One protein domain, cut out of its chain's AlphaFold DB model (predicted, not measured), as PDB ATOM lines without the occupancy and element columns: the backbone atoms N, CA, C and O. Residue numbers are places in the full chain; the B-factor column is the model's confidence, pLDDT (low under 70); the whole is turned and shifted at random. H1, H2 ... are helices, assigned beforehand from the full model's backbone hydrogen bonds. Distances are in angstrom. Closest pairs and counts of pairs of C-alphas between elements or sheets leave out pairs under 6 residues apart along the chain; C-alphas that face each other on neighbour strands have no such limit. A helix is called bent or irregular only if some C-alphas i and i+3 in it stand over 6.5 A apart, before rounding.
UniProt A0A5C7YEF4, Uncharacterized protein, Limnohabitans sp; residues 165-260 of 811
ATOM      1  N   VAL A 165     169.969 152.965 148.449       71.94
ATOM      2  CA  VAL A 165     170.690 151.739 148.824       71.94
ATOM      3  C   VAL A 165     170.981 150.836 147.630       71.94
ATOM      4  O   VAL A 165     172.012 150.169 147.616       71.94
ATOM      5  N   ASN A 166     170.168 150.856 146.577       72.50
ATOM      6  CA  ASN A 166     170.551 150.230 145.312       72.50
ATOM      7  C   ASN A 166     171.793 150.885 144.683       72.50
ATOM      8  O   ASN A 166     172.631 150.194 144.094       72.50
ATOM      9  N   GLN A 167     171.990 152.187 144.894       71.38
ATOM     10  CA  GLN A 167     173.249 152.848 144.550       71.38
ATOM     11  C   GLN A 167     174.419 152.288 145.376       71.38
ATOM     12  O   GLN A 167     175.482 152.011 144.823       71.38
ATOM     13  N   ALA A 168     174.215 152.012 146.668       69.25
ATOM     14  CA  ALA A 168     175.223 151.353 147.503       69.25
ATOM     15  C   ALA A 168     175.500 149.894 147.108       69.25
ATOM     16  O   ALA A 168     176.660 149.482 147.104       69.25
ATOM     17  N   ILE A 169     174.475 149.121 146.725       71.56
ATOM     18  CA  ILE A 169     174.652 147.775 146.154       71.56
ATOM     19  C   ILE A 169     175.524 147.876 144.903       71.56
ATOM     20  O   ILE A 169     176.494 147.136 144.784       71.56
ATOM     21  N   SER A 170     175.235 148.829 144.014       71.81
ATOM     22  CA  SER A 170     176.012 149.045 142.787       71.81
ATOM     23  C   SER A 170     177.481 149.380 143.083       71.81
ATOM     24  O   SER A 170     178.376 148.847 142.430       71.81
ATOM     25  N   ALA A 171     177.752 150.187 144.112       68.88
ATOM     26  CA  ALA A 171     179.113 150.475 144.566       68.88
ATOM     27  C   ALA A 171     179.821 149.236 145.155       68.88
ATOM     28  O   ALA A 171     180.997 148.997 144.877       68.88
ATOM     29  N   LEU A 172     179.111 148.408 145.933       73.06
ATOM     30  CA  LEU A 172     179.643 147.148 146.466       73.06
ATOM     31  C   LEU A 172     179.949 146.136 145.358       73.06
ATOM     32  O   LEU A 172     180.971 145.459 145.434       73.06
ATOM     33  N   VAL A 173     179.101 146.052 144.327       73.62
ATOM     34  CA  VAL A 173     179.319 145.206 143.140       73.62
ATOM     35  C   VAL A 173     180.620 145.587 142.462       73.62
ATOM     36  O   VAL A 173     181.475 144.731 142.269       73.62
ATOM     37  N   GLN A 174     180.808 146.879 142.185       71.25
ATOM     38  CA  GLN A 174     182.027 147.387 141.559       71.25
ATOM     39  C   GLN A 174     183.266 147.077 142.407       71.25
ATOM     40  O   GLN A 174     184.284 146.640 141.872       71.25
ATOM     41  N   GLY A 175     183.188 147.238 143.732       70.81
ATOM     42  CA  GLY A 175     184.276 146.861 144.639       70.81
ATOM     43  C   GLY A 175     184.566 145.354 144.634       70.81
ATOM     44  O   GLY A 175     185.723 144.938 144.565       70.81
ATOM     45  N   LEU A 176     183.523 144.521 144.653       74.75
ATOM     46  CA  LEU A 176     183.638 143.062 144.589       74.75
ATOM     47  C   LEU A 176     184.196 142.582 143.248       74.75
ATOM     48  O   LEU A 176     185.036 141.685 143.245       74.75
ATOM     49  N   ASP A 177     183.802 143.195 142.132       75.44
ATOM     50  CA  ASP A 177     184.369 142.905 140.815       75.44
ATOM     51  C   ASP A 177     185.880 143.104 140.848       75.44
ATOM     52  O   ASP A 177     186.619 142.235 140.405       75.44
ATOM     53  N   GLN A 178     186.376 144.172 141.475       71.12
ATOM     54  CA  GLN A 178     187.819 144.416 141.612       71.12
ATOM     55  C   GLN A 178     188.530 143.401 142.503       71.12
ATOM     56  O   GLN A 178     189.674 143.035 142.239       71.12
ATOM     57  N   VAL A 179     187.854 142.917 143.543       74.06
ATOM     58  CA  VAL A 179     188.355 141.823 144.377       74.06
ATOM     59  C   VAL A 179     188.398 140.516 143.571       74.06
ATOM     60  O   VAL A 179     189.267 139.687 143.802       74.06
ATOM     61  N   VAL A 180     187.516 140.293 142.607       80.56
ATOM     62  CA  VAL A 180     187.528 139.054 141.809       80.56
ATOM     63  C   VAL A 180     188.433 139.174 140.572       80.56
ATOM     64  O   VAL A 180     189.005 138.178 140.126       80.56
ATOM     65  N   LEU A 181     188.612 140.385 140.043       74.44
ATOM     66  CA  LEU A 181     189.380 140.673 138.833       74.44
ATOM     67  C   LEU A 181     190.836 140.194 138.953       74.44
ATOM     68  O   LEU A 181     191.512 140.404 139.958       74.44
ATOM     69  N   ASN A 182     191.326 139.554 137.887       69.19
ATOM     70  CA  ASN A 182     192.665 138.957 137.766       69.19
ATOM     71  C   ASN A 182     192.988 137.815 138.750       69.19
ATOM     72  O   ASN A 182     194.147 137.410 138.841       69.19
ATOM     73  N   ARG A 183     191.992 137.267 139.459       80.06
ATOM     74  CA  ARG A 183     192.144 136.061 140.288       80.06
ATOM     75  C   ARG A 183     191.637 134.832 139.549       80.06
ATOM     76  O   ARG A 183     190.741 134.921 138.710       80.06
ATOM     77  N   ASN A 184     192.198 133.667 139.863       84.56
ATOM     78  CA  ASN A 184     191.624 132.418 139.366       84.56
ATOM     79  C   ASN A 184     190.255 132.151 140.039       84.56
ATOM     80  O   ASN A 184     189.984 132.696 141.112       84.56
ATOM     81  N   PRO A 185     189.373 131.325 139.446       83.31
ATOM     82  CA  PRO A 185     188.025 131.087 139.969       83.31
ATOM     83  C   PRO A 185     187.942 130.716 141.456       83.31
ATOM     84  O   PRO A 185     187.091 131.236 142.175       83.31
ATOM     85  N   SER A 186     188.841 129.853 141.943       84.44
ATOM     86  CA  SER A 186     188.888 129.450 143.354       84.44
ATOM     87  C   SER A 186     189.275 130.599 144.284       84.44
ATOM     88  O   SER A 186     188.636 130.791 145.319       84.44
ATOM     89  N   GLU A 187     190.283 131.391 143.908       85.25
ATOM     90  CA  GLU A 187     190.708 132.579 144.653       85.25
ATOM     91  C   GLU A 187     189.635 133.669 144.628       85.25
ATOM     92  O   GLU A 187     189.393 134.310 145.648       85.25
ATOM     93  N   GLY A 188     188.948 133.847 143.496       84.75
ATOM     94  CA  GLY A 188     187.830 134.777 143.355       84.75
ATOM     95  C   GLY A 188     186.665 134.428 144.283       84.75
ATOM     96  O   GLY A 188     186.189 135.290 145.022       84.75
ATOM     97  N   ILE A 189     186.240 133.156 144.312       87.25
ATOM     98  CA  ILE A 189     185.169 132.679 145.207       87.25
ATOM     99  C   ILE A 189     185.574 132.845 146.679       87.25
ATOM    100  O   ILE A 189     184.779 133.337 147.485       87.25
ATOM    101  N   ALA A 190     186.804 132.466 147.040       86.44
ATOM    102  CA  ALA A 190     187.310 132.618 148.404       86.44
ATOM    103  C   ALA A 190     187.363 134.092 148.831       86.44
ATOM    104  O   ALA A 190     186.914 134.429 149.927       86.44
ATOM    105  N   ALA A 191     187.840 134.979 147.956       84.94
ATOM    106  CA  ALA A 191     187.911 136.410 148.221       84.94
ATOM    107  C   ALA A 191     186.518 137.043 148.373       84.94
ATOM    108  O   ALA A 191     186.304 137.830 149.293       84.94
ATOM    109  N   ALA A 192     185.552 136.656 147.535       85.44
ATOM    110  CA  ALA A 192     184.172 137.128 147.633       85.44
ATOM    111  C   ALA A 192     183.479 136.661 148.927       85.44
ATOM    112  O   ALA A 192     182.822 137.461 149.593       85.44
ATOM    113  N   ARG A 193     183.674 135.398 149.340       88.38
ATOM    114  CA  ARG A 193     183.163 134.883 150.628       88.38
ATOM    115  C   ARG A 193     183.822 135.562 151.823       88.38
ATOM    116  O   ARG A 193     183.126 135.959 152.751       88.38
ATOM    117  N   ALA A 194     185.144 135.724 151.790       85.81
ATOM    118  CA  ALA A 194     185.883 136.428 152.833       85.81
ATOM    119  C   ALA A 194     185.416 137.883 152.959       85.81
ATOM    120  O   ALA A 194     185.321 138.404 154.065       85.81
ATOM    121  N   MET A 195     185.082 138.527 151.840       82.75
ATOM    122  CA  MET A 195     184.528 139.875 151.850       82.75
ATOM    123  C   MET A 195     183.118 139.910 152.443       82.75
ATOM    124  O   MET A 195     182.854 140.734 153.311       82.75
ATOM    125  N   ALA A 196     182.228 139.004 152.035       84.88
ATOM    126  CA  ALA A 196     180.876 138.930 152.586       84.88
ATOM    127  C   ALA A 196     180.878 138.668 154.106       84.88
ATOM    128  O   ALA A 196     180.118 139.296 154.844       84.88
ATOM    129  N   LEU A 197     181.806 137.833 154.589       85.50
ATOM    130  CA  LEU A 197     181.996 137.557 156.014       85.50
ATOM    131  C   LEU A 197     182.325 138.823 156.820       85.50
ATOM    132  O   LEU A 197     181.835 138.981 157.936       85.50
ATOM    133  N   LYS A 198     183.105 139.755 156.254       81.25
ATOM    134  CA  LYS A 198     183.432 141.034 156.912       81.25
ATOM    135  C   LYS A 198     182.206 141.917 157.137       81.25
ATOM    136  O   LYS A 198     182.212 142.714 158.067       81.25
ATOM    137  N   PHE A 199     181.163 141.749 156.325       76.62
ATOM    138  CA  PHE A 199     179.871 142.412 156.505       76.62
ATOM    139  C   PHE A 199     178.886 141.607 157.375       76.62
ATOM    140  O   PHE A 199     177.692 141.904 157.405       76.62
ATOM    141  N   GLY A 200     179.355 140.563 158.064       76.81
ATOM    142  CA  GLY A 200     178.525 139.706 158.915       76.81
ATOM    143  C   GLY A 200     177.761 138.610 158.165       76.81
ATOM    144  O   GLY A 200     176.962 137.902 158.775       76.81
ATOM    145  N   VAL A 201     177.982 138.426 156.856       84.56
ATOM    146  CA  VAL A 201     177.326 137.357 156.081       84.56
ATOM    147  C   VAL A 201     178.070 136.041 156.287       84.56
ATOM    148  O   VAL A 201     179.095 135.778 155.660       84.56
ATOM    149  N   SER A 202     177.544 135.194 157.170       78.50
ATOM    150  CA  SER A 202     178.132 133.886 157.486       78.50
ATOM    151  C   SER A 202     177.973 132.864 156.355       78.50
ATOM    152  O   SER A 202     178.844 132.012 156.166       78.50
ATOM    153  N   GLN A 203     176.892 132.956 155.574       80.81
ATOM    154  CA  GLN A 203     176.637 132.112 154.407       80.81
ATOM    155  C   GLN A 203     176.063 132.944 153.261       80.81
ATOM    156  O   GLN A 203     174.965 133.481 153.359       80.81
ATOM    157  N   VAL A 204     176.817 133.035 152.166       83.56
ATOM    158  CA  VAL A 204     176.335 133.596 150.898       83.56
ATOM    159  C   VAL A 204     175.658 132.482 150.108       83.56
ATOM    160  O   VAL A 204     176.185 131.366 150.078       83.56
ATOM    161  N   ASP A 205     174.535 132.791 149.457       80.19
ATOM    162  CA  ASP A 205     173.809 131.833 148.623       80.19
ATOM    163  C   ASP A 205     174.765 131.103 147.641       80.19
ATOM    164  O   ASP A 205     175.484 131.763 146.877       80.19
ATOM    165  N   PRO A 206     174.815 129.751 147.650       81.00
ATOM    166  CA  PRO A 206     175.603 128.962 146.699       81.00
ATOM    167  C   PRO A 206     175.359 129.329 145.229       81.00
ATOM    168  O   PRO A 206     176.264 129.207 144.399       81.00
ATOM    169  N   GLU A 207     174.163 129.821 144.920       79.75
ATOM    170  CA  GLU A 207     173.748 130.313 143.608       79.75
ATOM    171  C   GLU A 207     174.628 131.454 143.085       79.75
ATOM    172  O   GLU A 207     174.850 131.564 141.876       79.75
ATOM    173  N   CYS A 208     175.213 132.249 143.987       81.75
ATOM    174  CA  CYS A 208     176.121 133.335 143.630       81.75
ATOM    175  C   CYS A 208     177.465 132.848 143.054       81.75
ATOM    176  O   CYS A 208     178.235 133.667 142.557       81.75
ATOM    177  N   PHE A 209     177.773 131.546 143.121       87.31
ATOM    178  CA  PHE A 209     179.076 130.980 142.732       87.31
ATOM    179  C   PHE A 209     178.987 129.896 141.645       87.31
ATOM    180  O   PHE A 209     179.872 129.043 141.528       87.31
ATOM    181  N   ARG A 210     177.907 129.880 140.856       81.50
ATOM    182  CA  ARG A 210     177.707 128.873 139.805       81.50
ATOM    183  C   ARG A 210     178.769 128.957 138.698       81.50
ATOM    184  O   ARG A 210     179.302 130.019 138.378       81.50
ATOM    185  N   SER A 211     179.054 127.807 138.083       76.75
ATOM    186  CA  SER A 211     179.906 127.678 136.887       76.75
ATOM    187  C   SER A 211     181.344 128.201 137.040       76.75
ATOM    188  O   SER A 211     181.915 128.690 136.070       76.75
ATOM    189  N   ASN A 212     181.945 128.100 138.234       76.31
ATOM    190  CA  ASN A 212     183.276 128.658 138.537       76.31
ATOM    191  C   ASN A 212     183.371 130.174 138.280       76.31
ATOM    192  O   ASN A 212     184.431 130.697 137.944       76.31
ATOM    193  N   THR A 213     182.262 130.891 138.445       79.06
ATOM    194  CA  THR A 213     182.213 132.349 138.329       79.06
ATOM    195  C   THR A 213     181.597 132.940 139.583       79.06
ATOM    196  O   THR A 213     180.741 132.323 140.213       79.06
ATOM    197  N   VAL A 214     182.052 134.129 139.970       83.50
ATOM    198  CA  VAL A 214     181.448 134.880 141.071       83.50
ATOM    199  C   VAL A 214     180.442 135.852 140.477       83.50
ATOM    200  O   VAL A 214     180.819 136.748 139.727       83.50
ATOM    201  N   ASN A 215     179.171 135.709 140.840       82.81
ATOM    202  CA  ASN A 215     178.166 136.731 140.598       82.81
ATOM    203  C   ASN A 215     178.248 137.767 141.729       82.81
ATOM    204  O   ASN A 215     177.610 137.631 142.775       82.81
ATOM    205  N   THR A 216     179.070 138.791 141.527       80.75
ATOM    206  CA  THR A 216     179.340 139.867 142.493       80.75
ATOM    207  C   THR A 216     178.085 140.642 142.882       80.75
ATOM    208  O   THR A 216     177.948 141.025 144.042       80.75
ATOM    209  N   GLN A 217     177.116 140.767 141.973       75.81
ATOM    210  CA  GLN A 217     175.791 141.319 142.259       75.81
ATOM    211  C   GLN A 217     175.009 140.471 143.256       75.81
ATOM    212  O   GLN A 217     174.479 141.002 144.229       75.81
ATOM    213  N   CYS A 218     174.961 139.158 143.052       78.94
ATOM    214  CA  CYS A 218     174.313 138.240 143.983       78.94
ATOM    215  C   CYS A 218     174.954 138.328 145.379       78.94
ATOM    216  O   CYS A 218     174.243 138.423 146.382       78.94
ATOM    217  N   VAL A 219     176.289 138.393 145.452       80.81
ATOM    218  CA  VAL A 219     177.026 138.561 146.717       80.81
ATOM    219  C   VAL A 219     176.711 139.912 147.380       80.81
ATOM    220  O   VAL A 219     176.421 139.944 148.574       80.81
ATOM    221  N   ALA A 220     176.713 141.016 146.627       78.25
ATOM    222  CA  ALA A 220     176.409 142.355 147.141       78.25
ATOM    223  C   ALA A 220     174.976 142.471 147.680       78.25
ATOM    224  O   ALA A 220     174.761 143.065 148.735       78.25
ATOM    225  N   VAL A 221     174.003 141.863 146.993       75.75
ATOM    226  CA  VAL A 221     172.615 141.793 147.473       75.75
ATOM    227  C   VAL A 221     172.555 141.026 148.794       75.75
ATOM    228  O   VAL A 221     172.012 141.558 149.755       75.75
ATOM    229  N   ASN A 222     173.190 139.849 148.888       75.50
ATOM    230  CA  ASN A 222     173.255 139.072 150.134       75.50
ATOM    231  C   ASN A 222     173.887 139.865 151.296       75.50
ATOM    232  O   ASN A 222     173.443 139.722 152.432       75.50
ATOM    233  N   ILE A 223     174.888 140.712 151.017       77.12
ATOM    234  CA  ILE A 223     175.497 141.620 152.004       77.12
ATOM    235  C   ILE A 223     174.479 142.628 152.534       77.12
ATOM    236  O   ILE A 223     174.301 142.735 153.743       77.12
ATOM    237  N   VAL A 224     173.795 143.348 151.646       70.56
ATOM    238  CA  VAL A 224     172.899 144.447 152.039       70.56
ATOM    239  C   VAL A 224     171.585 143.949 152.648       70.56
ATOM    240  O   VAL A 224     171.006 144.627 153.491       70.56
ATOM    241  N   THR A 225     171.117 142.757 152.267       68.19
ATOM    242  CA  THR A 225     169.874 142.169 152.802       68.19
ATOM    243  C   THR A 225     170.064 141.376 154.095       68.19
ATOM    244  O   THR A 225     169.092 140.835 154.624       68.19
ATOM    245  N   ASN A 226     171.296 141.240 154.594       72.00
ATOM    246  CA  ASN A 226     171.564 140.469 155.802       72.00
ATOM    247  C   ASN A 226     170.996 141.172 157.045       72.00
ATOM    248  O   ASN A 226     171.280 142.341 157.294       72.00
ATOM    249  N   LYS A 227     170.219 140.442 157.855       65.00
ATOM    250  CA  LYS A 227     169.656 140.960 159.113       65.00
ATOM    251  C   LYS A 227     170.735 141.258 160.153       65.00
ATOM    252  O   LYS A 227     170.572 142.189 160.934       65.00
ATOM    253  N   ASP A 228     171.836 140.512 160.106       67.06
ATOM    254  CA  ASP A 228     172.985 140.651 161.004       67.06
ATOM    255  C   ASP A 228     174.113 141.470 160.352       67.06
ATOM    256  O   ASP A 228     175.294 141.171 160.523       67.06
ATOM    257  N   PHE A 229     173.761 142.472 159.539       68.75
ATOM    258  CA  PHE A 229     174.737 143.322 158.858       68.75
ATOM    259  C   PHE A 229     175.665 144.018 159.862       68.75
ATOM    260  O   PHE A 229     175.219 144.741 160.756       68.75
ATOM    261  N   VAL A 230     176.972 143.839 159.674       69.44
ATOM    262  CA  VAL A 230     178.017 144.510 160.458       69.44
ATOM    263  C   VAL A 230     178.817 145.414 159.535       69.44
ATOM    264  O   VAL A 230     179.160 145.020 158.425       69.44
ATOM    265  N   LEU A 231     179.140 146.624 159.993       66.75
ATOM    266  CA  LEU A 231     180.038 147.526 159.272       66.75
ATOM    267  C   LEU A 231     181.501 147.084 159.474       66.75
ATOM    268  O   LEU A 231     181.963 147.070 160.618       66.75
ATOM    269  N   PRO A 232     182.240 146.752 158.398       67.69
ATOM    270  CA  PRO A 232     183.668 146.452 158.473       67.69
ATOM    271  C   PRO A 232     184.501 147.647 158.950       67.69
ATOM    272  O   PRO A 232     184.059 148.799 158.925       67.69
ATOM    273  N   SER A 233     185.756 147.388 159.319       67.50
ATOM    274  CA  SER A 233     186.688 148.454 159.698       67.50
ATOM    275  C   SER A 233     187.045 149.367 158.513       67.50
ATOM    276  O   SER A 233     187.054 148.950 157.354       67.50
ATOM    277  N   SER A 234     187.387 150.630 158.788       60.97
ATOM    278  CA  SER A 234     187.690 151.637 157.755       60.97
ATOM    279  C   SER A 234     188.836 151.241 156.812       60.97
ATOM    280  O   SER A 234     188.801 151.580 155.629       60.97
ATOM    281  N   SER A 235     189.824 150.480 157.292       63.34
ATOM    282  CA  SER A 235     190.918 149.937 156.475       63.34
ATOM    283  C   SER A 235     190.440 148.851 155.501       63.34
ATOM    284  O   SER A 235     190.881 148.809 154.353       63.34
ATOM    285  N   GLU A 236     189.500 148.006 155.917       62.41
ATOM    286  CA  GLU A 236     188.915 146.949 155.088       62.41
ATOM    287  C   GLU A 236     187.955 147.500 154.036       62.41
ATOM    288  O   GLU A 236     187.943 147.022 152.903       62.41
ATOM    289  N   LEU A 237     187.217 148.555 154.381       60.09
ATOM    290  CA  LEU A 237     186.412 149.332 153.436       60.09
ATOM    291  C   LEU A 237     187.293 150.083 152.427       60.09
ATOM    292  O   LEU A 237     186.951 150.179 151.248       60.09
ATOM    293  N   GLY A 238     188.469 150.548 152.858       57.09
ATOM    294  CA  GLY A 238     189.476 151.151 151.985       57.09
ATOM    295  C   GLY A 238     189.989 150.204 150.894       57.09
ATOM    296  O   GLY A 238     190.271 150.670 149.789       57.09
ATOM    297  N   MET A 239     190.050 148.893 151.164       59.28
ATOM    298  CA  MET A 239     190.428 147.872 150.173       59.28
ATOM    299  C   MET A 239     189.348 147.615 149.114       59.28
ATOM    300  O   MET A 239     189.684 147.196 148.010       59.28
ATOM    301  N   LEU A 240     188.072 147.867 149.425       56.69
ATOM    302  CA  LEU A 240     186.963 147.693 148.481       56.69
ATOM    303  C   LEU A 240     186.819 148.847 147.491       56.69
ATOM    304  O   LEU A 240     186.433 148.628 146.349       56.69
ATOM    305  N   ALA A 241     187.107 150.069 147.936       52.81
ATOM    306  CA  ALA A 241     186.742 151.272 147.194       52.81
ATOM    307  C   ALA A 241     187.905 152.231 146.930       52.81
ATOM    308  O   ALA A 241     187.673 153.308 146.407       52.81
ATOM    309  N   GLY A 242     189.144 151.903 147.309       51.50
ATOM    310  CA  GLY A 242     190.270 152.819 147.127       51.50
ATOM    311  C   GLY A 242     190.168 154.053 148.029       51.50
ATOM    312  O   GLY A 242     189.866 155.151 147.584       51.50
ATOM    313  N   GLY A 243     190.434 153.876 149.324       42.66
ATOM    314  CA  GLY A 243     190.887 154.918 150.262       42.66
ATOM    315  C   GLY A 243     189.980 156.114 150.616       42.66
ATOM    316  O   GLY A 243     190.112 156.612 151.731       42.66
ATOM    317  N   LYS A 244     189.087 156.612 149.746       48.31
ATOM    318  CA  LYS A 244     188.379 157.896 149.973       48.31
ATOM    319  C   LYS A 244     186.870 157.896 149.690       48.31
ATOM    320  O   LYS A 244     186.172 158.697 150.303       48.31
ATOM    321  N   GLY A 245     186.334 156.988 148.868       50.53
ATOM    322  CA  GLY A 245     184.892 156.947 148.551       50.53
ATOM    323  C   GLY A 245     183.964 156.445 149.676       50.53
ATOM    324  O   GLY A 245     182.770 156.719 149.668       50.53
ATOM    325  N   MET A 246     184.488 155.729 150.679       49.16
ATOM    326  CA  MET A 246     183.659 154.940 151.616       49.16
ATOM    327  C   MET A 246     183.255 155.640 152.912       49.16
ATOM    328  O   MET A 246     182.421 155.100 153.643       49.16
ATOM    329  N   ALA A 247     183.793 156.827 153.213       46.28
ATOM    330  CA  ALA A 247     183.281 157.606 154.346       46.28
ATOM    331  C   ALA A 247     181.782 157.907 154.157       46.28
ATOM    332  O   ALA A 247     181.019 157.907 155.122       46.28
ATOM    333  N   ASP A 248     181.366 158.064 152.896       53.38
ATOM    334  CA  ASP A 248     179.972 158.180 152.497       53.38
ATOM    335  C   ASP A 248     179.220 156.852 152.699       53.38
ATOM    336  O   ASP A 248     178.286 156.806 153.497       53.38
ATOM    337  N   LEU A 249     179.697 155.746 152.102       57.06
ATOM    338  CA  LEU A 249     179.022 154.440 152.169       57.06
ATOM    339  C   LEU A 249     178.830 153.919 153.608       57.06
ATOM    340  O   LEU A 249     177.821 153.289 153.904       57.06
ATOM    341  N   THR A 250     179.774 154.191 154.516       55.06
ATOM    342  CA  THR A 250     179.722 153.720 155.915       55.06
ATOM    343  C   THR A 250     178.588 154.394 156.693       55.06
ATOM    344  O   THR A 250     177.770 153.707 157.301       55.06
ATOM    345  N   GLY A 251     178.500 155.730 156.650       56.97
ATOM    346  CA  GLY A 251     177.395 156.463 157.282       56.97
ATOM    347  C   GLY A 251     176.065 156.241 156.560       56.97
ATOM    348  O   GLY A 251     175.010 156.198 157.186       56.97
ATOM    349  N   PHE A 252     176.131 156.043 155.245       58.72
ATOM    350  CA  PHE A 252     174.997 155.747 154.384       58.72
ATOM    351  C   PHE A 252     174.348 154.384 154.702       58.72
ATOM    352  O   PHE A 252     173.144 154.315 154.941       58.72
ATOM    353  N   LEU A 253     175.133 153.303 154.783       62.03
ATOM    354  CA  LEU A 253     174.636 151.961 155.116       62.03
ATOM    355  C   LEU A 253     174.170 151.873 156.581       62.03
ATOM    356  O   LEU A 253     173.145 151.251 156.852       62.03
ATOM    357  N   ALA A 254     174.852 152.548 157.516       60.28
ATOM    358  CA  ALA A 254     174.461 152.580 158.930       60.28
ATOM    359  C   ALA A 254     173.054 153.172 159.167       60.28
ATOM    360  O   ALA A 254     172.307 152.666 160.002       60.28
ATOM    361  N   ASP A 255     172.693 154.234 158.436       57.56
ATOM    362  CA  ASP A 255     171.428 154.968 158.610       57.56
ATOM    363  C   ASP A 255     170.252 154.355 157.819       57.56
ATOM    364  O   ASP A 255     169.087 154.532 158.181       57.56
ATOM    365  N   LYS A 256     170.527 153.632 156.722       58.56
ATOM    366  CA  LYS A 256     169.500 153.262 155.725       58.56
ATOM    367  C   LYS A 256     169.112 151.783 155.674       58.56
ATOM    368  O   LYS A 256     168.013 151.482 155.212       58.56
ATOM    369  N   VAL A 257     169.928 150.864 156.199       58.69
ATOM    370  CA  VAL A 257     169.644 149.411 156.145       58.69
ATOM    371  C   VAL A 257     168.379 149.027 156.931       58.69
ATOM    372  O   VAL A 257     167.662 148.115 156.535       58.69
ATOM    373  N   LYS A 258     168.002 149.768 157.983       54.22
ATOM    374  CA  LYS A 258     166.785 149.467 158.765       54.22
ATOM    375  C   LYS A 258     165.477 149.681 157.978       54.22
ATOM    376  O   LYS A 258     164.506 148.976 158.217       54.22
ATOM    377  N   ILE A 259     165.465 150.586 156.990       56.22
ATOM    378  CA  ILE A 259     164.287 150.873 156.140       56.22
ATOM    379  C   ILE A 259     163.971 149.716 155.169       56.22
ATOM    380  O   ILE A 259     162.824 149.575 154.744       56.22
ATOM    381  N   PHE A 260     164.944 148.844 154.864       55.09
ATOM    382  CA  PHE A 260     164.773 147.700 153.951       55.09
ATOM    383  C   PHE A 260     163.750 146.680 154.440       55.09
ATOM    384  O   PHE A 260     163.006 146.127 153.632       55.09
TER     385      PHE A 260
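Overview. This is residues 165 to 260 of the 811 residues of an uncharacterized protein of Limnohabitans sp (UniProt A0A5C7YEF4). This is a small body of helices built on its first helix, H1: H2 folds back from the last residues of H1, H4 packs on H1 at a slant, and H2 and H4 run nearly side by side, the same way. The short H3 sits by the ends where H2 and H4 begin, while H5 packs about perpendicular on residues 172 to 179 of H1 and H6 packs on its first residues, 165 to 168. The printed part has 96 residues, with six named helices in the order H1 to H6 and no named strand; the class is all helix. It is compact, with a radius of gyration of the C-alphas of 12.5 A and spans of 36 by 27 by 20 A.

Arrangement. Begin with H1, residues 165 to 180, the hub, which touches four other helices. Its residues 176 to 180 alone touch H2, residues 185 to 198, in a helical hairpin at a steep tilt of 42 degrees, opposite ways; the closest C-alphas, of Val 180 and Gly 188, are 4.6 A apart. Look next at H3, residues 206 to 212: it only just touches H2, with 3 pairs of C-alphas within 8 A, the closest being Pro 185 and Asn 212 at 5.5 A. H3 is irregular, with C-alphas 208 and 211 9.6 A apart. H4, residues 216 to 224, touches H1 at a steep tilt of 50 degrees, opposite ways, with the C-alphas of Val 173 and Gln 217 closest at 5.3 A. H4 also touches residues 192 to 196 of H2 at a shallow tilt of 14 degrees, the same way; the C-alphas of Ala 196 and Ile 223 are closest, at 6.0 A. H5, residues 234 to 241, is about perpendicular to H1, at 84 degrees, and touches its residues 172 to 179 alone; Gly 175 and Leu 240 have the closest C-alphas, 4.8 A apart. H6, residues 246 to 256, touches residues 165 to 168 of H1, the closest C-alphas being those of Ala 168 and Leu 249 at 6.8 A. Every O i to N i+4 pair is within hydrogen-bond range in H1, H2 and H4, against 3 of 4 in H5, 6 of 7 in H6 and 0 of 3 in H3, where 1 of 4 O i to N i+3 pairs is.

Along the chain. Find C-alpha 165 at (170.690, 151.739, 148.824); from there H1 runs 22.2 A to C-alpha 180. H2 covers 20.2 A, H3 11.2 A, H4 12.4 A and H5 10.6 A. H6 runs 14.8 A from C-alpha 246 to C-alpha 256 at (169.500, 153.262, 155.725).

Size, cuts and confidence. The C-alphas of Asn 184 and Ile 259 are farthest apart, at 37.0 A. The printed part has no cut, and no link is long. The mean pLDDT of the printed part is 71.3; look for values under 70 at residues 168, 171, 182 and 225 and from 227 to 260.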